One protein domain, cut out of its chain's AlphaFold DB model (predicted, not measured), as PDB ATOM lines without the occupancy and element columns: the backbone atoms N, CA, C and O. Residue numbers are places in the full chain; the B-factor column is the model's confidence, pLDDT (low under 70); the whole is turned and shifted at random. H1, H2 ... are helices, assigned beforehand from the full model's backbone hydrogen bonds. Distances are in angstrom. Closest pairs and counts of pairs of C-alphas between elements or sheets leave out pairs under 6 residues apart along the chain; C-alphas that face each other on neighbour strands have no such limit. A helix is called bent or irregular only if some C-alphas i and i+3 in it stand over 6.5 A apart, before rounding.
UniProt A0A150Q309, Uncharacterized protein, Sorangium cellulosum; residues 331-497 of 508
ATOM      1  N   SER A 331      18.387-127.178  61.701       67.81
ATOM      2  CA  SER A 331      18.931-127.421  60.360       67.81
ATOM      3  C   SER A 331      18.558-126.340  59.333       67.81
ATOM      4  O   SER A 331      19.364-126.013  58.460       67.81
ATOM      5  N   HIS A 332      17.362-125.755  59.431       65.19
ATOM      6  CA  HIS A 332      16.901-124.705  58.521       65.19
ATOM      7  C   HIS A 332      17.501-123.346  58.888       65.19
ATOM      8  O   HIS A 332      17.976-122.624  58.016       65.19
ATOM      9  N   GLN A 333      17.563-123.033  60.183       63.53
ATOM     10  CA  GLN A 333      18.174-121.805  60.681       63.53
ATOM     11  C   GLN A 333      19.661-121.714  60.301       63.53
ATOM     12  O   GLN A 333      20.118-120.683  59.807       63.53
ATOM     13  N   ALA A 334      20.399-122.819  60.443       72.62
ATOM     14  CA  ALA A 334      21.791-122.895  60.008       72.62
ATOM     15  C   ALA A 334      21.955-122.619  58.500       72.62
ATOM     16  O   ALA A 334      22.928-121.983  58.097       72.62
ATOM     17  N   ARG A 335      20.999-123.058  57.666       74.19
ATOM     18  CA  ARG A 335      21.007-122.795  56.219       74.19
ATOM     19  C   ARG A 335      20.772-121.320  55.911       74.19
ATOM     20  O   ARG A 335      21.553-120.747  55.168       74.19
ATOM     21  N   VAL A 336      19.766-120.702  56.529       71.75
ATOM     22  CA  VAL A 336      19.469-119.268  56.360       71.75
ATOM     23  C   VAL A 336      20.686-118.415  56.712       71.75
ATOM     24  O   VAL A 336      21.062-117.522  55.957       71.75
ATOM     25  N   PHE A 337      21.354-118.711  57.830       73.69
ATOM     26  CA  PHE A 337      22.571-117.995  58.211       73.69
ATOM     27  C   PHE A 337      23.739-118.255  57.257       73.69
ATOM     28  O   PHE A 337      24.497-117.329  56.970       73.69
ATOM     29  N   ALA A 338      23.884-119.471  56.727       75.75
ATOM     30  CA  ALA A 338      24.885-119.762  55.703       75.75
ATOM     31  C   ALA A 338      24.617-118.985  54.401       75.75
ATOM     32  O   ALA A 338      25.547-118.409  53.838       75.75
ATOM     33  N   ASP A 339      23.358-118.910  53.967       75.81
ATOM     34  CA  ASP A 339      22.940-118.169  52.775       75.81
ATOM     35  C   ASP A 339      23.156-116.660  52.961       75.81
ATOM     36  O   ASP A 339      23.730-116.009  52.088       75.81
ATOM     37  N   LEU A 340      22.806-116.111  54.132       71.62
ATOM     38  CA  LEU A 340      23.094-114.721  54.494       71.62
ATOM     39  C   LEU A 340      24.599-114.437  54.499       71.62
ATOM     40  O   LEU A 340      25.037-113.465  53.889       71.62
ATOM     41  N   ARG A 341      25.414-115.293  55.131       74.56
ATOM     42  CA  ARG A 341      26.881-115.149  55.134       74.56
ATOM     43  C   ARG A 341      27.460-115.222  53.718       74.56
ATOM     44  O   ARG A 341      28.366-114.457  53.396       74.56
ATOM     45  N   SER A 342      26.929-116.102  52.870       77.19
ATOM     46  CA  SER A 342      27.323-116.227  51.462       77.19
ATOM     47  C   SER A 342      26.988-114.962  50.667       77.19
ATOM     48  O   SER A 342      27.856-114.415  49.988       77.19
ATOM     49  N   LEU A 343      25.766-114.441  50.820       73.19
ATOM     50  CA  LEU A 343      25.311-113.200  50.191       73.19
ATOM     51  C   LEU A 343      26.170-112.002  50.627       73.19
ATOM     52  O   LEU A 343      26.684-111.257  49.794       73.19
ATOM     53  N   ILE A 344      26.412-111.877  51.934       67.75
ATOM     54  CA  ILE A 344      27.301-110.876  52.534       67.75
ATOM     55  C   ILE A 344      28.732-111.001  51.980       67.75
ATOM     56  O   ILE A 344      29.375-109.996  51.670       67.75
ATOM     57  N   GLY A 345      29.243-112.225  51.822       68.75
ATOM     58  CA  GLY A 345      30.556-112.494  51.236       68.75
ATOM     59  C   GLY A 345      30.649-112.102  49.758       68.75
ATOM     60  O   GLY A 345      31.641-111.496  49.349       68.75
ATOM     61  N   TRP A 346      29.604-112.386  48.976       73.56
ATOM     62  CA  TRP A 346      29.506-112.011  47.562       73.56
ATOM     63  C   TRP A 346      29.564-110.490  47.371       73.56
ATOM     64  O   TRP A 346      30.242-109.997  46.467       73.56
ATOM     65  N   TYR A 347      28.947-109.726  48.275       64.94
ATOM     66  CA  TYR A 347      28.966-108.264  48.225       64.94
ATOM     67  C   TYR A 347      30.357-107.634  48.320       64.94
ATOM     68  O   TYR A 347      30.563-106.559  47.751       64.94
ATOM     69  N   GLY A 348      31.316-108.320  48.947       60.16
ATOM     70  CA  GLY A 348      32.714-107.891  49.010       60.16
ATOM     71  C   GLY A 348      33.511-108.088  47.712       60.16
ATOM     72  O   GLY A 348      34.663-107.668  47.658       60.16
ATOM     73  N   GLN A 349      32.943-108.731  46.682       66.44
ATOM     74  CA  GLN A 349      33.646-109.087  45.437       66.44
ATOM     75  C   GLN A 349      33.219-108.260  44.209       66.44
ATOM     76  O   GLN A 349      33.741-108.479  43.115       66.44
ATOM     77  N   ALA A 350      32.267-107.331  44.351       60.56
ATOM     78  CA  ALA A 350      31.789-106.529  43.224       60.56
ATOM     79  C   ALA A 350      32.893-105.619  42.656       60.56
ATOM     80  O   ALA A 350      33.675-105.023  43.393       60.56
ATOM     81  N   THR A 351      32.953-105.514  41.328       55.78
ATOM     82  CA  THR A 351      34.025-104.819  40.609       55.78
ATOM     83  C   THR A 351      33.992-103.302  40.826       55.78
ATOM     84  O   THR A 351      32.948-102.645  40.739       55.78
ATOM     85  N   THR A 352      35.171-102.735  41.089       57.22
ATOM     86  CA  THR A 352      35.392-101.293  41.226       57.22
ATOM     87  C   THR A 352      35.414-100.616  39.857       57.22
ATOM     88  O   THR A 352      36.103-101.046  38.934       57.22
ATOM     89  N   GLY A 353      34.657 -99.527  39.723       64.69
ATOM     90  CA  GLY A 353      34.750 -98.592  38.602       64.69
ATOM     91  C   GLY A 353      35.104 -97.193  39.123       64.69
ATOM     92  O   GLY A 353      34.658 -96.839  40.214       64.69
ATOM     93  N   PRO A 354      35.867 -96.370  38.378       61.94
ATOM     94  CA  PRO A 354      36.356 -95.069  38.856       61.94
ATOM     95  C   PRO A 354      35.246 -94.085  39.273       61.94
ATOM     96  O   PRO A 354      35.416 -93.349  40.239       61.94
ATOM     97  N   ALA A 355      34.077 -94.118  38.622       60.97
ATOM     98  CA  ALA A 355      32.918 -93.299  39.004       60.97
ATOM     99  C   ALA A 355      32.363 -93.640  40.402       60.97
ATOM    100  O   ALA A 355      31.839 -92.767  41.093       60.97
ATOM    101  N   ARG A 356      32.511 -94.897  40.843       68.31
ATOM    102  CA  ARG A 356      32.042 -95.354  42.159       68.31
ATOM    103  C   ARG A 356      32.971 -94.898  43.292       68.31
ATOM    104  O   ARG A 356      32.489 -94.587  44.375       68.31
ATOM    105  N   ALA A 357      34.277 -94.789  43.028       67.06
ATOM    106  CA  ALA A 357      35.260 -94.318  44.007       67.06
ATOM    107  C   ALA A 357      35.035 -92.842  44.395       67.06
ATOM    108  O   ALA A 357      35.032 -92.515  45.578       67.06
ATOM    109  N   ILE A 358      34.746 -91.975  43.415       64.75
ATOM    110  CA  ILE A 358      34.475 -90.539  43.639       64.75
ATOM    111  C   ILE A 358      33.268 -90.328  44.572       64.75
ATOM    112  O   ILE A 358      33.288 -89.451  45.431       64.75
ATOM    113  N   ARG A 359      32.220 -91.156  44.452       73.12
ATOM    114  CA  ARG A 359      31.050 -91.085  45.346       73.12
ATOM    115  C   ARG A 359      31.357 -91.484  46.769       73.12
ATOM    116  O   ARG A 359      30.804 -90.906  47.693       73.12
ATOM    117  N   LEU A 360      32.203 -92.490  46.968       75.56
ATOM    118  CA  LEU A 360      32.567 -92.878  48.323       75.56
ATOM    119  C   LEU A 360      33.336 -91.750  49.023       75.56
ATOM    120  O   LEU A 360      33.176 -91.570  50.228       75.56
ATOM    121  N   GLU A 361      34.124 -90.967  48.286       81.00
ATOM    122  CA  GLU A 361      34.787 -89.780  48.834       81.00
ATOM    123  C   GLU A 361      33.781 -88.693  49.248       81.00
ATOM    124  O   GLU A 361      33.934 -88.121  50.328       81.00
ATOM    125  N   SER A 362      32.726 -88.440  48.458       84.31
ATOM    126  CA  SER A 362      31.696 -87.439  48.797       84.31
ATOM    127  C   SER A 362      30.713 -87.906  49.875       84.31
ATOM    128  O   SER A 362      30.382 -87.150  50.788       84.31
ATOM    129  N   ASP A 363      30.254 -89.154  49.785       88.38
ATOM    130  CA  ASP A 363      29.146 -89.693  50.580       88.38
ATOM    131  C   ASP A 363      29.611 -90.485  51.795       88.38
ATOM    132  O   ASP A 363      28.863 -90.641  52.763       88.38
ATOM    133  N   GLY A 364      30.856 -90.961  51.770       88.06
ATOM    134  CA  GLY A 364      31.458 -91.755  52.830       88.06
ATOM    135  C   GLY A 364      31.288 -91.125  54.210       88.06
ATOM    136  O   GLY A 364      30.762 -91.807  55.087       88.06
ATOM    137  N   PRO A 365      31.651 -89.847  54.428       90.44
ATOM    138  CA  PRO A 365      31.470 -89.204  55.727       90.44
ATOM    139  C   PRO A 365      30.018 -89.237  56.234       90.44
ATOM    140  O   PRO A 365      29.782 -89.575  57.392       90.44
ATOM    141  N   TYR A 366      29.038 -88.968  55.365       92.31
ATOM    142  CA  TYR A 366      27.618 -88.991  55.731       92.31
ATOM    143  C   TYR A 366      27.127 -90.407  56.075       92.31
ATOM    144  O   TYR A 366      26.441 -90.607  57.076       92.31
ATOM    145  N   LEU A 367      27.513 -91.412  55.283       92.75
ATOM    146  CA  LEU A 367      27.153 -92.809  55.548       92.75
ATOM    147  C   LEU A 367      27.779 -93.332  56.847       92.75
ATOM    148  O   LEU A 367      27.130 -94.077  57.581       92.75
ATOM    149  N   ARG A 368      29.016 -92.925  57.160       91.88
ATOM    150  CA  ARG A 368      29.682 -93.275  58.424       91.88
ATOM    151  C   ARG A 368      28.998 -92.638  59.630       91.88
ATOM    152  O   ARG A 368      28.763 -93.341  60.606       91.88
ATOM    153  N   ASP A 369      28.629 -91.359  59.549       92.38
ATOM    154  CA  ASP A 369      27.802 -90.706  60.577       92.38
ATOM    155  C   ASP A 369      26.471 -91.455  60.770       92.38
ATOM    156  O   ASP A 369      26.097 -91.793  61.894       92.38
ATOM    157  N   GLY A 370      25.792 -91.822  59.676       94.62
ATOM    158  CA  GLY A 370      24.567 -92.620  59.727       94.62
ATOM    159  C   GLY A 370      24.747 -93.998  60.379       94.62
ATOM    160  O   GLY A 370      23.892 -94.431  61.159       94.62
ATOM    161  N   LEU A 371      25.865 -94.680  60.116       94.69
ATOM    162  CA  LEU A 371      26.225 -95.940  60.774       94.69
ATOM    163  C   LEU A 371      26.425 -95.761  62.282       94.69
ATOM    164  O   LEU A 371      25.855 -96.529  63.051       94.69
ATOM    165  N   VAL A 372      27.162 -94.734  62.717       94.56
ATOM    166  CA  VAL A 372      27.372 -94.437  64.146       94.56
ATOM    167  C   VAL A 372      26.039 -94.147  64.835       94.56
ATOM    168  O   VAL A 372      25.696 -94.779  65.835       94.56
ATOM    169  N   ARG A 373      25.225 -93.255  64.260       95.31
ATOM    170  CA  ARG A 373      23.914 -92.891  64.819       95.31
ATOM    171  C   ARG A 373      22.958 -94.078  64.895       95.31
ATOM    172  O   ARG A 373      22.245 -94.235  65.885       95.31
ATOM    173  N   SER A 374      22.934 -94.918  63.860       97.31
ATOM    174  CA  SER A 374      22.115 -96.134  63.861       97.31
ATOM    175  C   SER A 374      22.641 -97.197  64.832       97.31
ATOM    176  O   SER A 374      21.822 -97.902  65.409       97.31
ATOM    177  N   ALA A 375      23.949 -97.253  65.110       97.12
ATOM    178  CA  ALA A 375      24.526 -98.135  66.127       97.12
ATOM    179  C   ALA A 375      24.082 -97.766  67.548       97.12
ATOM    180  O   ALA A 375      23.644 -98.641  68.293       97.12
ATOM    181  N   PHE A 376      24.121 -96.479  67.912       97.94
ATOM    182  CA  PHE A 376      23.569 -96.022  69.195       97.94
ATOM    183  C   PHE A 376      22.067 -96.281  69.288       97.94
ATOM    184  O   PHE A 376      21.576 -96.721  70.325       97.94
ATOM    185  N   ARG A 377      21.326 -96.088  68.189       98.06
ATOM    186  CA  ARG A 377      19.902 -96.435  68.155       98.06
ATOM    187  C   ARG A 377      19.690 -97.933  68.381       98.06
ATOM    188  O   ARG A 377      18.889 -98.287  69.236       98.06
ATOM    189  N   ALA A 378      20.440 -98.795  67.698       98.06
ATOM    190  CA  ALA A 378      20.359-100.245  67.857       98.06
ATOM    191  C   ALA A 378      20.704-100.686  69.283       98.06
ATOM    192  O   ALA A 378      19.963-101.474  69.868       98.06
ATOM    193  N   LEU A 379      21.754-100.117  69.885       98.12
ATOM    194  CA  LEU A 379      22.062-100.324  71.300       98.12
ATOM    195  C   LEU A 379      20.890 -99.891  72.192       98.12
ATOM    196  O   LEU A 379      20.493-100.648  73.069       98.12
ATOM    197  N   GLY A 380      20.274 -98.738  71.922       97.75
ATOM    198  CA  GLY A 380      19.109 -98.261  72.664       97.75
ATOM    199  C   GLY A 380      17.875 -99.162  72.551       97.75
ATOM    200  O   GLY A 380      17.019 -99.128  73.435       97.75
ATOM    201  N   PHE A 381      17.749 -99.963  71.487       97.50
ATOM    202  CA  PHE A 381      16.686-100.963  71.281       97.50
ATOM    203  C   PHE A 381      17.077-102.387  71.694       97.50
ATOM    204  O   PHE A 381      16.213-103.264  71.692       97.50
ATOM    205  N   ALA A 382      18.324-102.630  72.093       96.69
ATOM    206  CA  ALA A 382      18.751-103.934  72.574       96.69
ATOM    207  C   ALA A 382      17.997-104.330  73.856       96.69
ATOM    208  O   ALA A 382      17.726-103.504  74.730       96.69
ATOM    209  N   ARG A 383      17.599-105.605  73.939       92.38
ATOM    210  CA  ARG A 383      16.777-106.144  75.040       92.38
ATOM    211  C   ARG A 383      17.452-107.272  75.799       92.38
ATOM    212  O   ARG A 383      17.190-107.433  76.995       92.38
ATOM    213  N   ASP A 384      18.326-108.011  75.131       91.69
ATOM    214  CA  ASP A 384      19.030-109.155  75.700       91.69
ATOM    215  C   ASP A 384      20.528-108.885  75.815       91.69
ATOM    216  O   ASP A 384      21.088-108.052  75.105       91.69
ATOM    217  N   HIS A 385      21.188-109.596  76.728       93.56
ATOM    218  CA  HIS A 385      22.595-109.364  77.055       93.56
ATOM    219  C   HIS A 385      23.504-109.407  75.818       93.56
ATOM    220  O   HIS A 385      24.263-108.472  75.587       93.56
ATOM    221  N   ASP A 386      23.391-110.444  74.983       92.94
ATOM    222  CA  ASP A 386      24.272-110.585  73.818       92.94
ATOM    223  C   ASP A 386      24.021-109.484  72.770       92.94
ATOM    224  O   ASP A 386      24.969-109.014  72.140       92.94
ATOM    225  N   GLN A 387      22.777-109.000  72.641       94.62
ATOM    226  CA  GLN A 387      22.451-107.849  71.790       94.62
ATOM    227  C   GLN A 387      23.130-106.576  72.295       94.62
ATOM    228  O   GLN A 387      23.719-105.847  71.502       94.62
ATOM    229  N   ILE A 388      23.070-106.324  73.605       96.00
ATOM    230  CA  ILE A 388      23.649-105.134  74.238       96.00
ATOM    231  C   ILE A 388      25.167-105.134  74.062       96.00
ATOM    232  O   ILE A 388      25.732-104.149  73.587       96.00
ATOM    233  N   ILE A 389      25.825-106.258  74.354       95.44
ATOM    234  CA  ILE A 389      27.278-106.379  74.210       95.44
ATOM    235  C   ILE A 389      27.706-106.268  72.744       95.44
ATOM    236  O   ILE A 389      28.682-105.580  72.447       95.44
ATOM    237  N   ALA A 390      26.993-106.904  71.810       93.81
ATOM    238  CA  ALA A 390      27.319-106.805  70.389       93.81
ATOM    239  C   ALA A 390      27.122-105.376  69.855       93.81
ATOM    240  O   ALA A 390      28.039-104.820  69.248       93.81
ATOM    241  N   CYS A 391      25.966-104.757  70.116       95.94
ATOM    242  CA  CYS A 391      25.655-103.413  69.627       95.94
ATOM    243  C   CYS A 391      26.545-102.350  70.268       95.94
ATOM    244  O   CYS A 391      27.022-101.469  69.562       95.94
ATOM    245  N   GLY A 392      26.835-102.452  71.566       96.62
ATOM    246  CA  GLY A 392      27.724-101.513  72.246       96.62
ATOM    247  C   GLY A 392      29.172-101.612  71.774       96.62
ATOM    248  O   GLY A 392      29.809-100.587  71.533       96.62
ATOM    249  N   ARG A 393      29.680-102.823  71.498       95.19
ATOM    250  CA  ARG A 393      30.999-102.981  70.862       95.19
ATOM    251  C   ARG A 393      31.031-102.388  69.459       95.19
ATOM    252  O   ARG A 393      31.994-101.703  69.126       95.19
ATOM    253  N   LEU A 394      29.990-102.609  68.652       93.31
ATOM    254  CA  LEU A 394      29.883-102.010  67.319       93.31
ATOM    255  C   LEU A 394      29.794-100.480  67.390       93.31
ATOM    256  O   LEU A 394      30.510 -99.809  66.653       93.31
ATOM    257  N   ALA A 395      28.995 -99.926  68.303       95.94
ATOM    258  CA  ALA A 395      28.906 -98.487  68.531       95.94
ATOM    259  C   ALA A 395      30.264 -97.904  68.953       95.94
ATOM    260  O   ALA A 395      30.722 -96.934  68.351       95.94
ATOM    261  N   SER A 396      30.961 -98.535  69.905       95.19
ATOM    262  CA  SER A 396      32.301 -98.119  70.348       95.19
ATOM    263  C   SER A 396      33.305 -98.132  69.196       95.19
ATOM    264  O   SER A 396      34.050 -97.174  68.990       95.19
ATOM    265  N   LEU A 397      33.300 -99.207  68.408       91.88
ATOM    266  CA  LEU A 397      34.184 -99.381  67.264       91.88
ATOM    267  C   LEU A 397      33.946 -98.339  66.168       91.88
ATOM    268  O   LEU A 397      34.908 -97.762  65.670       91.88
ATOM    269  N   LEU A 398      32.684 -98.092  65.813       91.50
ATOM    270  CA  LEU A 398      32.310 -97.129  64.777       91.50
ATOM    271  C   LEU A 398      32.548 -95.678  65.222       91.50
ATOM    272  O   LEU A 398      32.881 -94.838  64.390       91.50
ATOM    273  N   SER A 399      32.419 -95.385  66.519       92.81
ATOM    274  CA  SER A 399      32.517 -94.014  67.046       92.81
ATOM    275  C   SER A 399      33.949 -93.476  67.130       92.81
ATOM    276  O   SER A 399      34.138 -92.264  67.098       92.81
ATOM    277  N   ARG A 400      34.970 -94.344  67.208       89.38
ATOM    278  CA  ARG A 400      36.386 -93.930  67.356       89.38
ATOM    279  C   ARG A 400      36.882 -93.018  66.236       89.38
ATOM    280  O   ARG A 400      37.665 -92.112  66.502       89.38
ATOM    281  N   ASP A 401      36.397 -93.253  65.021       80.81
ATOM    282  CA  ASP A 401      36.781 -92.519  63.812       80.81
ATOM    283  C   ASP A 401      35.561 -91.835  63.169       80.81
ATOM    284  O   ASP A 401      35.507 -91.651  61.948       80.81
ATOM    285  N   ALA A 402      34.548 -91.502  63.979       83.06
ATOM    286  CA  ALA A 402      33.331 -90.875  63.487       83.06
ATOM    287  C   ALA A 402      33.663 -89.523  62.829       83.06
ATOM    288  O   ALA A 402      34.289 -88.658  63.456       83.06
ATOM    289  N   PRO A 403      33.265 -89.304  61.564       82.69
ATOM    290  CA  PRO A 403      33.409 -87.995  60.952       82.69
ATOM    291  C   PRO A 403      32.511 -86.987  61.673       82.69
ATOM    292  O   PRO A 403      31.519 -87.344  62.308       82.69
ATOM    293  N   ARG A 404      32.828 -85.697  61.537       84.31
ATOM    294  CA  ARG A 404      31.885 -84.651  61.952       84.31
ATOM    295  C   ARG A 404      30.579 -84.809  61.167       84.31
ATOM    296  O   ARG A 404      30.663 -85.159  59.989       84.31
ATOM    297  N   PRO A 405      29.415 -84.485  61.754       82.62
ATOM    298  CA  PRO A 405      28.152 -84.498  61.030       82.62
ATOM    299  C   PRO A 405      28.261 -83.687  59.733       82.62
ATOM    300  O   PRO A 405      28.665 -82.520  59.756       82.62
ATOM    301  N   VAL A 406      27.927 -84.312  58.605       86.19
ATOM    302  CA  VAL A 406      27.985 -83.696  57.270       86.19
ATOM    303  C   VAL A 406      26.567 -83.554  56.724       86.19
ATOM    304  O   VAL A 406      25.692 -84.365  57.021       86.19
ATOM    305  N   ALA A 407      26.323 -82.511  55.931       86.88
ATOM    306  CA  ALA A 407      25.072 -82.380  55.192       86.88
ATOM    307  C   ALA A 407      24.887 -83.566  54.221       86.88
ATOM    308  O   ALA A 407      25.879 -84.088  53.707       86.88
ATOM    309  N   PRO A 408      23.642 -83.995  53.955       87.81
ATOM    310  CA  PRO A 408      23.386 -85.094  53.040       87.81
ATOM    311  C   PRO A 408      23.841 -84.737  51.615       87.81
ATOM    312  O   PRO A 408      23.390 -83.726  51.074       87.81
ATOM    313  N   PRO A 409      24.695 -85.558  50.986       85.94
ATOM    314  CA  PRO A 409      25.218 -85.272  49.652       85.94
ATOM    315  C   PRO A 409      24.254 -85.666  48.524       85.94
ATOM    316  O   PRO A 409      24.391 -85.172  47.407       85.94
ATOM    317  N   GLY A 410      23.253 -86.514  48.794       87.44
ATOM    318  CA  GLY A 410      22.259 -86.920  47.801       87.44
ATOM    319  C   GLY A 410      21.079 -87.717  48.375       87.44
ATOM    320  O   GLY A 410      21.112 -88.152  49.527       87.44
ATOM    321  N   PRO A 411      20.012 -87.931  47.584       90.81
ATOM    322  CA  PRO A 411      18.792 -88.593  48.052       90.81
ATOM    323  C   PRO A 411      19.003 -90.069  48.424       90.81
ATOM    324  O   PRO A 411      18.399 -90.549  49.383       90.81
ATOM    325  N   PHE A 412      19.879 -90.792  47.721       90.62
ATOM    326  CA  PHE A 412      20.118 -92.208  48.012       90.62
ATOM    327  C   PHE A 412      20.954 -92.433  49.266       90.62
ATOM    328  O   PHE A 412      20.659 -93.359  50.014       90.62
ATOM    329  N   SER A 413      21.938 -91.577  49.556       91.69
ATOM    330  CA  SER A 413      22.680 -91.671  50.817       91.69
ATOM    331  C   SER A 413      21.759 -91.392  52.008       91.69
ATOM    332  O   SER A 413      21.790 -92.135  52.989       91.69
ATOM    333  N   VAL A 414      20.844 -90.420  51.885       93.69
ATOM    334  CA  VAL A 414      19.756 -90.195  52.859       93.69
ATOM    335  C   VAL A 414      18.872 -91.429  53.010       93.69
ATOM    336  O   VAL A 414      18.587 -91.841  54.131       93.69
ATOM    337  N   ALA A 415      18.442 -92.041  51.905       94.88
ATOM    338  CA  ALA A 415      17.599 -93.230  51.948       94.88
ATOM    339  C   ALA A 415      18.303 -94.414  52.635       94.88
ATOM    340  O   ALA A 415      17.684 -95.077  53.466       94.88
ATOM    341  N   VAL A 416      19.591 -94.646  52.347       94.75
ATOM    342  CA  VAL A 416      20.410 -95.684  52.999       94.75
ATOM    343  C   VAL A 416      20.471 -95.447  54.509       94.75
ATOM    344  O   VAL A 416      20.180 -96.357  55.287       94.75
ATOM    345  N   VAL A 417      20.786 -94.221  54.938       96.06
ATOM    346  CA  VAL A 417      20.857 -93.876  56.368       96.06
ATOM    347  C   VAL A 417      19.491 -93.997  57.045       96.06
ATOM    348  O   VAL A 417      19.400 -94.565  58.131       96.06
ATOM    349  N   ASN A 418      18.416 -93.535  56.406       96.25
ATOM    350  CA  ASN A 418      17.060 -93.669  56.941       96.25
ATOM    351  C   ASN A 418      16.652 -95.136  57.101       96.25
ATOM    352  O   ASN A 418      16.065 -95.493  58.120       96.25
ATOM    353  N   HIS A 419      16.996 -95.994  56.137       96.38
ATOM    354  CA  HIS A 419      16.702 -97.421  56.220       96.38
ATOM    355  C   HIS A 419      17.470 -98.094  57.369       96.38
ATOM    356  O   HIS A 419      16.892 -98.896  58.098       96.38
ATOM    357  N   LEU A 420      18.737 -97.721  57.597       96.81
ATOM    358  CA  LEU A 420      19.504 -98.188  58.759       96.81
ATOM    359  C   LEU A 420      18.916 -97.706  60.088       96.81
ATOM    360  O   LEU A 420      18.839 -98.482  61.038       96.81
ATOM    361  N   LEU A 421      18.496 -96.442  60.170       96.56
ATOM    362  CA  LEU A 421      17.876 -95.885  61.374       96.56
ATOM    363  C   LEU A 421      16.536 -96.556  61.697       96.56
ATOM    364  O   LEU A 421      16.234 -96.760  62.872       96.56
ATOM    365  N   GLU A 422      15.752 -96.910  60.682       96.38
ATOM    366  CA  GLU A 422      14.510 -97.665  60.857       96.38
ATOM    367  C   GLU A 422      14.797 -99.109  61.286       96.38
ATOM    368  O   GLU A 422      14.212 -99.615  62.245       96.38
ATOM    369  N   ALA A 423      15.762 -99.761  60.631       96.25
ATOM    370  CA  ALA A 423      16.199-101.106  60.983       96.25
ATOM    371  C   ALA A 423      16.766-101.194  62.406       96.25
ATOM    372  O   ALA A 423      16.617-102.233  63.039       96.25
ATOM    373  N   ALA A 424      17.353-100.115  62.933       97.25
ATOM    374  CA  ALA A 424      17.906-100.036  64.288       97.25
ATOM    375  C   ALA A 424      16.875-100.225  65.413       97.25
ATOM    376  O   ALA A 424      17.266-100.396  66.562       97.25
ATOM    377  N   CYS A 425      15.574-100.240  65.114       96.06
ATOM    378  CA  CYS A 425      14.551-100.667  66.074       96.06
ATOM    379  C   CYS A 425      14.591-102.187  66.361       96.06
ATOM    380  O   CYS A 425      14.029-102.640  67.356       96.06
ATOM    381  N   ASP A 426      15.257-102.964  65.501       95.56
ATOM    382  CA  ASP A 426      15.560-104.388  65.658       95.56
ATOM    383  C   ASP A 426      17.090-104.579  65.549       95.56
ATOM    384  O   ASP A 426      17.632-104.592  64.437       95.56
ATOM    385  N   PRO A 427      17.804-104.723  66.682       95.12
ATOM    386  CA  PRO A 427      19.265-104.776  66.717       95.12
ATOM    387  C   PRO A 427      19.885-105.823  65.787       95.12
ATOM    388  O   PRO A 427      20.965-105.597  65.240       95.12
ATOM    389  N   VAL A 428      19.211-106.961  65.581       92.06
ATOM    390  CA  VAL A 428      19.755-108.037  64.745       92.06
ATOM    391  C   VAL A 428      19.556-107.732  63.267       92.06
ATOM    392  O   VAL A 428      20.512-107.845  62.498       92.06
ATOM    393  N   THR A 429      18.364-107.258  62.876       93.12
ATOM    394  CA  THR A 429      18.147-106.737  61.515       93.12
ATOM    395  C   THR A 429      19.181-105.649  61.206       93.12
ATOM    396  O   THR A 429      19.827-105.695  60.160       93.12
ATOM    397  N   TRP A 430      19.371-104.686  62.111       95.81
ATOM    398  CA  TRP A 430      20.342-103.611  61.924       95.81
ATOM    399  C   TRP A 430      21.767-104.124  61.734       95.81
ATOM    400  O   TRP A 430      22.425-103.694  60.791       95.81
ATOM    401  N   ALA A 431      22.236-105.056  62.568       92.88
ATOM    402  CA  ALA A 431      23.596-105.581  62.470       92.88
ATOM    403  C   ALA A 431      23.871-106.226  61.101       92.88
ATOM    404  O   ALA A 431      24.934-106.014  60.519       92.88
ATOM    405  N   ILE A 432      22.892-106.955  60.550       90.12
ATOM    406  CA  ILE A 432      22.985-107.549  59.209       90.12
ATOM    407  C   ILE A 432      23.108-106.456  58.142       90.12
ATOM    408  O   ILE A 432      24.007-106.511  57.302       90.12
ATOM    409  N   LEU A 433      22.230-105.450  58.167       93.25
ATOM    410  CA  LEU A 433      22.247-104.376  57.170       93.25
ATOM    411  C   LEU A 433      23.506-103.507  57.289       93.25
ATOM    412  O   LEU A 433      24.098-103.136  56.276       93.25
ATOM    413  N   ALA A 434      23.967-103.233  58.509       92.69
ATOM    414  CA  ALA A 434      25.219-102.533  58.754       92.69
ATOM    415  C   ALA A 434      26.409-103.297  58.150       92.69
ATOM    416  O   ALA A 434      27.240-102.681  57.482       92.69
ATOM    417  N   GLU A 435      26.469-104.627  58.294       89.38
ATOM    418  CA  GLU A 435      27.517-105.446  57.665       89.38
ATOM    419  C   GLU A 435      27.489-105.351  56.140       89.38
ATOM    420  O   GLU A 435      28.540-105.184  55.515       89.38
ATOM    421  N   VAL A 436      26.296-105.431  55.540       88.38
ATOM    422  CA  VAL A 436      26.118-105.293  54.089       88.38
ATOM    423  C   VAL A 436      26.643-103.936  53.624       88.38
ATOM    424  O   VAL A 436      27.479-103.893  52.719       88.38
ATOM    425  N   LEU A 437      26.233-102.837  54.268       90.44
ATOM    426  CA  LEU A 437      26.711-101.502  53.903       90.44
ATOM    427  C   LEU A 437      28.230-101.392  54.047       90.44
ATOM    428  O   LEU A 437      28.897-100.907  53.134       90.44
ATOM    429  N   ILE A 438      28.793-101.853  55.166       87.81
ATOM    430  CA  ILE A 438      30.226-101.717  55.414       87.81
ATOM    431  C   ILE A 438      31.038-102.503  54.377       87.81
ATOM    432  O   ILE A 438      31.985-101.952  53.818       87.81
ATOM    433  N   ARG A 439      30.648-103.739  54.039       84.75
ATOM    434  CA  ARG A 439      31.322-104.513  52.979       84.75
ATOM    435  C   ARG A 439      31.208-103.864  51.613       84.75
ATOM    436  O   ARG A 439      32.166-103.891  50.844       84.75
ATOM    437  N   ARG A 440      30.059-103.259  51.313       83.81
ATOM    438  CA  ARG A 440      29.878-102.498  50.076       83.81
ATOM    439  C   ARG A 440      30.793-101.281  50.039       83.81
ATOM    440  O   ARG A 440      31.491-101.092  49.052       83.81
ATOM    441  N   MET A 441      30.886-100.512  51.120       84.44
ATOM    442  CA  MET A 441      31.826 -99.390  51.215       84.44
ATOM    443  C   MET A 441      33.292 -99.842  51.094       84.44
ATOM    444  O   MET A 441      34.081 -99.172  50.431       84.44
ATOM    445  N   GLU A 442      33.656-100.984  51.685       83.25
ATOM    446  CA  GLU A 442      34.992-101.586  51.559       83.25
ATOM    447  C   GLU A 442      35.305-101.998  50.113       83.25
ATOM    448  O   GLU A 442      36.415-101.762  49.647       83.25
ATOM    449  N   ALA A 443      34.329-102.560  49.396       81.38
ATOM    450  CA  ALA A 443      34.480-102.944  47.995       81.38
ATOM    451  C   ALA A 443      34.566-101.738  47.046       81.38
ATOM    452  O   ALA A 443      35.148-101.863  45.977       81.38
ATOM    453  N   LEU A 444      33.995-100.582  47.408       75.44
ATOM    454  CA  LEU A 444      33.979 -99.376  46.568       75.44
ATOM    455  C   LEU A 444      35.178 -98.434  46.787       75.44
ATOM    456  O   LEU A 444      35.410 -97.556  45.953       75.44
ATOM    457  N   GLY A 445      35.907 -98.571  47.898       69.19
ATOM    458  CA  GLY A 445      36.979 -97.645  48.276       69.19
ATOM    459  C   GLY A 445      38.331 -97.905  47.606       69.19
ATOM    460  O   GLY A 445      38.561 -98.987  47.065       69.19
ATOM    461  N   PRO A 446      39.251 -96.918  47.634       59.59
ATOM    462  CA  PRO A 446      40.634 -97.125  47.212       59.59
ATOM    463  C   PRO A 446      41.327 -98.194  48.077       59.59
ATOM    464  O   PRO A 446      40.844 -98.570  49.143       59.59
ATOM    465  N   ALA A 447      42.498 -98.668  47.638       51.66
ATOM    466  CA  ALA A 447      43.298 -99.664  48.365       51.66
ATOM    467  C   ALA A 447      43.716 -99.227  49.790       51.66
ATOM    468  O   ALA A 447      44.178-100.063  50.567       51.66
ATOM    469  N   ASP A 448      43.546 -97.944  50.130       49.31
ATOM    470  CA  ASP A 448      43.685 -97.422  51.486       49.31
ATOM    471  C   ASP A 448      42.342 -97.571  52.223       49.31
ATOM    472  O   ASP A 448      41.332 -96.988  51.809       49.31
ATOM    473  N   PRO A 449      42.260 -98.430  53.252       58.19
ATOM    474  CA  PRO A 449      40.981 -98.901  53.732       58.19
ATOM    475  C   PRO A 449      40.218 -97.774  54.431       58.19
ATOM    476  O   PRO A 449      40.672 -97.186  55.409       58.19
ATOM    477  N   CYS A 450      38.991 -97.538  53.962       60.41
ATOM    478  CA  CYS A 450      38.020 -96.634  54.582       60.41
ATOM    479  C   CYS A 450      37.764 -96.937  56.072       60.41
ATOM    480  O   CYS A 450      37.276 -96.072  56.797       60.41
ATOM    481  N   TRP A 451      38.133 -98.134  56.526       68.06
ATOM    482  CA  TRP A 451      38.014 -98.597  57.896       68.06
ATOM    483  C   TRP A 451      39.316 -99.253  58.372       68.06
ATOM    484  O   TRP A 451      39.898-100.049  57.631       68.06
ATOM    485  N   PRO A 452      39.761 -99.023  59.620       66.00
ATOM    486  CA  PRO A 452      40.922 -99.718  60.167       66.00
ATOM    487  C   PRO A 452      40.773-101.245  60.060       66.00
ATOM    488  O   PRO A 452      39.698-101.789  60.311       66.00
ATOM    489  N   ALA A 453      41.856-101.975  59.758       73.12
ATOM    490  CA  ALA A 453      41.822-103.444  59.654       73.12
ATOM    491  C   ALA A 453      41.259-104.128  60.916       73.12
ATOM    492  O   ALA A 453      40.586-105.155  60.828       73.12
ATOM    493  N   ARG A 454      41.475-103.503  62.078       70.44
ATOM    494  CA  ARG A 454      40.912-103.897  63.370       70.44
ATOM    495  C   ARG A 454      39.379-103.910  63.377       70.44
ATOM    496  O   ARG A 454      38.796-104.855  63.898       70.44
ATOM    497  N   LEU A 455      38.736-102.915  62.754       75.06
ATOM    498  CA  LEU A 455      37.277-102.849  62.634       75.06
ATOM    499  C   LEU A 455      36.743-104.099  61.928       75.06
ATOM    500  O   LEU A 455      35.796-104.708  62.405       75.06
ATOM    501  N   ARG A 456      37.385-104.524  60.832       78.31
ATOM    502  CA  ARG A 456      36.958-105.694  60.042       78.31
ATOM    503  C   ARG A 456      36.968-106.990  60.850       78.31
ATOM    504  O   ARG A 456      36.016-107.769  60.779       78.31
ATOM    505  N   GLN A 457      38.038-107.212  61.614       79.06
ATOM    506  CA  GLN A 457      38.206-108.428  62.408       79.06
ATOM    507  C   GLN A 457      37.235-108.475  63.595       79.06
ATOM    508  O   GLN A 457      36.551-109.480  63.784       79.06
ATOM    509  N   GLU A 458      37.160-107.399  64.384       84.19
ATOM    510  CA  GLU A 458      36.333-107.375  65.598       84.19
ATOM    511  C   GLU A 458      34.832-107.369  65.256       84.19
ATOM    512  O   GLU A 458      34.060-108.122  65.850       84.19
ATOM    513  N   ARG A 459      34.421-106.617  64.224       81.25
ATOM    514  CA  ARG A 459      33.025-106.531  63.758       81.25
ATOM    515  C   ARG A 459      32.449-107.888  63.370       81.25
ATOM    516  O   ARG A 459      31.392-108.255  63.876       81.25
ATOM    517  N   THR A 460      33.157-108.638  62.521       78.75
ATOM    518  CA  THR A 460      32.688-109.950  62.038       78.75
ATOM    519  C   THR A 460      32.413-110.884  63.218       78.75
ATOM    520  O   THR A 460      31.343-111.477  63.300       78.75
ATOM    521  N   SER A 461      33.315-110.916  64.207       84.69
ATOM    522  CA  SER A 461      33.134-111.740  65.406       84.69
ATOM    523  C   SER A 461      31.908-111.345  66.238       84.69
ATOM    524  O   SER A 461      31.268-112.216  66.823       84.69
ATOM    525  N   HIS A 462      31.574-110.056  66.329       85.69
ATOM    526  CA  HIS A 462      30.411-109.596  67.094       85.69
ATOM    527  C   HIS A 462      29.091-109.863  66.378       85.69
ATOM    528  O   HIS A 462      28.133-110.282  67.024       85.69
ATOM    529  N   ILE A 463      29.057-109.678  65.060       82.06
ATOM    530  CA  ILE A 463      27.874-109.965  64.249       82.06
ATOM    531  C   ILE A 463      27.609-111.468  64.209       82.06
ATOM    532  O   ILE A 463      26.475-111.878  64.429       82.06
ATOM    533  N   ASP A 464      28.643-112.297  64.039       82.50
ATOM    534  CA  ASP A 464      28.482-113.753  64.084       82.50
ATOM    535  C   ASP A 464      27.922-114.219  65.430       82.50
ATOM    536  O   ASP A 464      26.956-114.974  65.450       82.50
ATOM    537  N   LYS A 465      28.436-113.696  66.551       83.31
ATOM    538  CA  LYS A 465      27.891-114.003  67.885       83.31
ATOM    539  C   LYS A 465      26.423-113.603  68.029       83.31
ATOM    540  O   LYS A 465      25.656-114.338  68.641       83.31
ATOM    541  N   LEU A 466      26.034-112.451  67.482       86.25
ATOM    542  CA  LEU A 466      24.651-111.980  67.528       86.25
ATOM    543  C   LEU A 466      23.717-112.877  66.706       86.25
ATOM    544  O   LEU A 466      22.621-113.211  67.158       86.25
ATOM    545  N   LEU A 467      24.157-113.287  65.514       81.19
ATOM    546  CA  LEU A 467      23.415-114.209  64.654       81.19
ATOM    547  C   LEU A 467      23.283-115.587  65.304       81.19
ATOM    548  O   LEU A 467      22.177-116.118  65.366       81.19
ATOM    549  N   ASP A 468      24.374-116.120  65.854       81.50
ATOM    550  CA  ASP A 468      24.394-117.421  66.524       81.50
ATOM    551  C   ASP A 468      23.485-117.438  67.775       81.50
ATOM    552  O   ASP A 468      22.890-118.468  68.090       81.50
ATOM    553  N   ALA A 469      23.333-116.299  68.464       80.56
ATOM    554  CA  ALA A 469      22.449-116.151  69.624       80.56
ATOM    555  C   ALA A 469      20.967-115.934  69.262       80.56
ATOM    556  O   ALA A 469      20.087-116.091  70.112       80.56
ATOM    557  N   THR A 470      20.660-115.559  68.018       82.19
ATOM    558  CA  THR A 470      19.284-115.263  67.605       82.19
ATOM    559  C   THR A 470      18.566-116.540  67.199       82.19
ATOM    560  O   THR A 470      19.156-117.392  66.555       82.19
ATOM    561  N   THR A 471      17.283-116.681  67.535       78.50
ATOM    562  CA  THR A 471      16.421-117.766  67.033       78.50
ATOM    563  C   THR A 471      15.379-117.188  66.089       78.50
ATOM    564  O   THR A 471      14.776-116.166  66.404       78.50
ATOM    565  N   LEU A 472      15.185-117.828  64.934       72.44
ATOM    566  CA  LEU A 472      14.277-117.351  63.891       72.44
ATOM    567  C   LEU A 472      13.144-118.338  63.639       72.44
ATOM    568  O   LEU A 472      13.355-119.549  63.576       72.44
ATOM    569  N   THR A 473      11.948-117.799  63.433       75.69
ATOM    570  CA  THR A 473      10.843-118.475  62.744       75.69
ATOM    571  C   THR A 473      11.006-118.368  61.219       75.69
ATOM    572  O   THR A 473      11.762-117.511  60.747       75.69
ATOM    573  N   PRO A 474      10.340-119.223  60.410       71.81
ATOM    574  CA  PRO A 474      10.487-119.173  58.951       71.81
ATOM    575  C   PRO A 474      10.061-117.810  58.394       71.81
ATOM    576  O   PRO A 474      10.775-117.206  57.599       71.81
ATOM    577  N   ASP A 475       8.954-117.272  58.912       75.19
ATOM    578  CA  ASP A 475       8.429-115.963  58.521       75.19
ATOM    579  C   ASP A 475       9.404-114.819  58.847       75.19
ATOM    580  O   ASP A 475       9.492-113.840  58.104       75.19
ATOM    581  N   GLU A 476      10.142-114.907  59.959       80.56
ATOM    582  CA  GLU A 476      11.168-113.918  60.314       80.56
ATOM    583  C   GLU A 476      12.380-114.008  59.382       80.56
ATOM    584  O   GLU A 476      12.888-112.971  58.952       80.56
ATOM    585  N   SER A 477      12.789-115.223  59.006       76.38
ATOM    586  CA  SER A 477      13.851-115.454  58.021       76.38
ATOM    587  C   SER A 477      13.523-114.824  56.662       76.38
ATOM    588  O   SER A 477      14.320-114.048  56.131       76.38
ATOM    589  N   ASP A 478      12.333-115.088  56.115       76.75
ATOM    590  CA  ASP A 478      11.920-114.541  54.814       76.75
ATOM    591  C   ASP A 478      11.838-113.008  54.837       76.75
ATOM    592  O   ASP A 478      12.238-112.324  53.885       76.75
ATOM    593  N   ARG A 479      11.374-112.437  55.957       83.81
ATOM    594  CA  ARG A 479      11.368-110.983  56.168       83.81
ATOM    595  C   ARG A 479      12.779-110.410  56.194       83.81
ATOM    596  O   ARG A 479      12.998-109.353  55.606       83.81
ATOM    597  N   TRP A 480      13.724-111.071  56.858       84.44
ATOM    598  CA  TRP A 480      15.117-110.629  56.894       84.44
ATOM    599  C   TRP A 480      15.760-110.664  55.512       84.44
ATOM    600  O   TRP A 480      16.322-109.656  55.092       84.44
ATOM    601  N   LEU A 481      15.605-111.765  54.772       78.75
ATOM    602  CA  LEU A 481      16.102-111.875  53.397       78.75
ATOM    603  C   LEU A 481      15.528-110.769  52.505       78.75
ATOM    604  O   LEU A 481      16.271-110.099  51.792       78.75
ATOM    605  N   THR A 482      14.224-110.510  52.609       83.12
ATOM    606  CA  THR A 482      13.566-109.430  51.861       83.12
ATOM    607  C   THR A 482      14.155-108.061  52.207       83.12
ATOM    608  O   THR A 482      14.456-107.282  51.304       83.12
ATOM    609  N   LYS A 483      14.366-107.760  53.497       87.69
ATOM    610  CA  LYS A 483      14.991-106.498  53.930       87.69
ATOM    611  C   LYS A 483      16.412-106.353  53.390       87.69
ATOM    612  O   LYS A 483      16.756-105.282  52.904       87.69
ATOM    613  N   VAL A 484      17.216-107.417  53.437       83.06
ATOM    614  CA  VAL A 484      18.591-107.411  52.913       83.06
ATOM    615  C   VAL A 484      18.604-107.131  51.412       83.06
ATOM    616  O   VAL A 484      19.355-106.267  50.970       83.06
ATOM    617  N   LEU A 485      17.741-107.796  50.639       81.75
ATOM    618  CA  LEU A 485      17.649-107.594  49.190       81.75
ATOM    619  C   LEU A 485      17.185-106.176  48.826       81.75
ATOM    620  O   LEU A 485      17.762-105.553  47.938       81.75
ATOM    621  N   LEU A 486      16.179-105.640  49.526       86.44
ATOM    622  CA  LEU A 486      15.717-104.262  49.318       86.44
ATOM    623  C   LEU A 486      16.801-103.236  49.667       86.44
ATOM    624  O   LEU A 486      16.955-102.230  48.977       86.44
ATOM    625  N   PHE A 487      17.550-103.486  50.738       89.75
ATOM    626  CA  PHE A 487      18.638-102.610  51.149       89.75
ATOM    627  C   PHE A 487      19.823-102.663  50.175       89.75
ATOM    628  O   PHE A 487      20.423-101.629  49.888       89.75
ATOM    629  N   ASP A 488      20.132-103.828  49.606       83.69
ATOM    630  CA  ASP A 488      21.159-103.954  48.570       83.69
ATOM    631  C   ASP A 488      20.756-103.283  47.250       83.69
ATOM    632  O   ASP A 488      21.596-102.621  46.646       83.69
ATOM    633  N   ASP A 489      19.486-103.359  46.829       83.94
ATOM    634  CA  ASP A 489      18.992-102.568  45.684       83.94
ATOM    635  C   ASP A 489      19.211-101.069  45.930       83.94
ATOM    636  O   ASP A 489      19.698-100.342  45.062       83.94
ATOM    637  N   LEU A 490      18.946-100.607  47.155       88.00
ATOM    638  CA  LEU A 490      19.148 -99.216  47.537       88.00
ATOM    639  C   LEU A 490      20.627 -98.795  47.500       88.00
ATOM    640  O   LEU A 490      20.947 -97.725  46.978       88.00
ATOM    641  N   ILE A 491      21.532 -99.634  48.015       84.75
ATOM    642  CA  ILE A 491      22.986 -99.406  47.942       84.75
ATOM    643  C   ILE A 491      23.464 -99.447  46.486       84.75
ATOM    644  O   ILE A 491      24.317 -98.650  46.089       84.75
ATOM    645  N   THR A 492      22.907-100.343  45.674       82.88
ATOM    646  CA  THR A 492      23.236-100.465  44.252       82.88
ATOM    647  C   THR A 492      22.865 -99.178  43.525       82.88
ATOM    648  O   THR A 492      23.744 -98.568  42.918       82.88
ATOM    649  N   ARG A 493      21.638 -98.669  43.703       84.88
ATOM    650  CA  ARG A 493      21.202 -97.365  43.165       84.88
ATOM    651  C   ARG A 493      22.074 -96.211  43.643       84.88
ATOM    652  O   ARG A 493      22.501 -95.394  42.831       84.88
ATOM    653  N   TRP A 494      22.410 -96.173  44.934       86.56
ATOM    654  CA  TRP A 494      23.362 -95.198  45.476       86.56
ATOM    655  C   TRP A 494      24.707 -95.237  44.728       86.56
ATOM    656  O   TRP A 494      25.245 -94.191  44.354       86.56
ATOM    657  N   SER A 495      25.230 -96.435  44.458       80.62
ATOM    658  CA  SER A 495      26.514 -96.617  43.779       80.62
ATOM    659  C   SER A 495      26.464 -96.369  42.262       80.62
ATOM    660  O   SER A 495      27.490 -96.019  41.678       80.62
ATOM    661  N   GLU A 496      25.303 -96.549  41.623       80.75
ATOM    662  CA  GLU A 496      25.148 -96.568  40.161       80.75
ATOM    663  C   GLU A 496      24.551 -95.301  39.559       80.75
ATOM    664  O   GLU A 496      24.922 -94.972  38.436       80.75
ATOM    665  N   GLU A 497      23.655 -94.589  40.251       76.12
ATOM    666  CA  GLU A 497      22.937 -93.447  39.669       76.12
ATOM    667  C   GLU A 497      23.830 -92.220  39.508       76.12
ATOM    668  O   GLU A 497      23.705 -91.245  40.247       76.12
TER     669      GLU A 497
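What this domain is: This is residues 331 to 497 of the 508 residues of an uncharacterized protein of Sorangium cellulosum (UniProt A0A150Q309). Six helices or arms, H1, H7, H4, H2b, H3 and H6, form a ring round H5, which runs through the core of the bundle. The ring is looser beside H1, and H2a, the first arm of the bent helix H2, turns steeply across one end. The seven, H1, H2b, H3, H4, H5, H6 and H7, form an up-and-down bundle, each running against the one before it in the chain. The printed part has 167 residues, with seven named helices, H1 to H7 in chain order, and no named strand; its class is all helix. It is compact, with a radius of gyration of the C-alphas of 15.1 A and spans of 43 by 28 by 28 A.

Where its parts are: H2, residues 354 to 381, is the longest helix by residues. By its hydrogen bonds it was assigned as one helix, but it is bent: C-alphas 362 and 365 are 7.2 A apart. Its arms are H2a, residues 354 to 362, and H2b, residues 365 to 381, 24.5 A long, with C-alpha 365 at (31.470, -89.204, 55.727). H3 is residues 385 to 399, H4 411 to 423, H5 427 to 444, 25.5 A, and H6 453 to 469, 25.2 A. H1, residues 331 to 347, 24.8 A, begins at C-alpha 331, (18.931, -127.421, 60.360). H7, residues 474 to 496, 32.8 A, ends at C-alpha 496, (25.148, -96.568, 40.161).

How they stand to each other: H2a and H2b stand at a steep tilt of 61 degrees. H2b and H3 form a helical hairpin at a shallow tilt of 23 degrees; their closest C-alphas, of Ala 375 and Ala 395, are 5.0 A apart. H2b touches H4, the same way at 15 degrees, closest at Ser 374 and Leu 421, C-alphas 4.9 A apart. The hub is H5, touching six helices. Among them, it touches H7 at Leu 433 and Val 484, closest C-alphas 6.4 A apart, and H1 with residues 435 to 443 alone, at Val 436 and Ile 344, closest C-alphas 5.9 A apart. H3 touches H6, opposite ways at 19 degrees, and H4 touches H7, opposite ways at 21 degrees; the closest C-alphas are those of Ala 390 and His 462, 5.3 A, and of Phe 412 and Trp 494, 5.1 A. H1 is close to but not clearly touching H6 and H7. H2a and H7 only just touch, with 3 pairs of C-alphas within 8 A, closest at Arg 356 and Ser 495, 5.9 A. In H1, H2b, H3, H4, H5 and H7 every O i to N i+4 pair is within hydrogen-bond range; H2a has 3 of 5 and H6 12 of 13.

The domain as a whole: The two C-alphas farthest apart, of Ser 331 and Ala 407, are 45.8 A apart. The printed part has no cut. The link from H3 to H4, 11 residues, is long. Mean pLDDT of the printed part is 83.2; residues 331 to 333, 344 to 345, 347 to 358 and 445 to 452 are under 70.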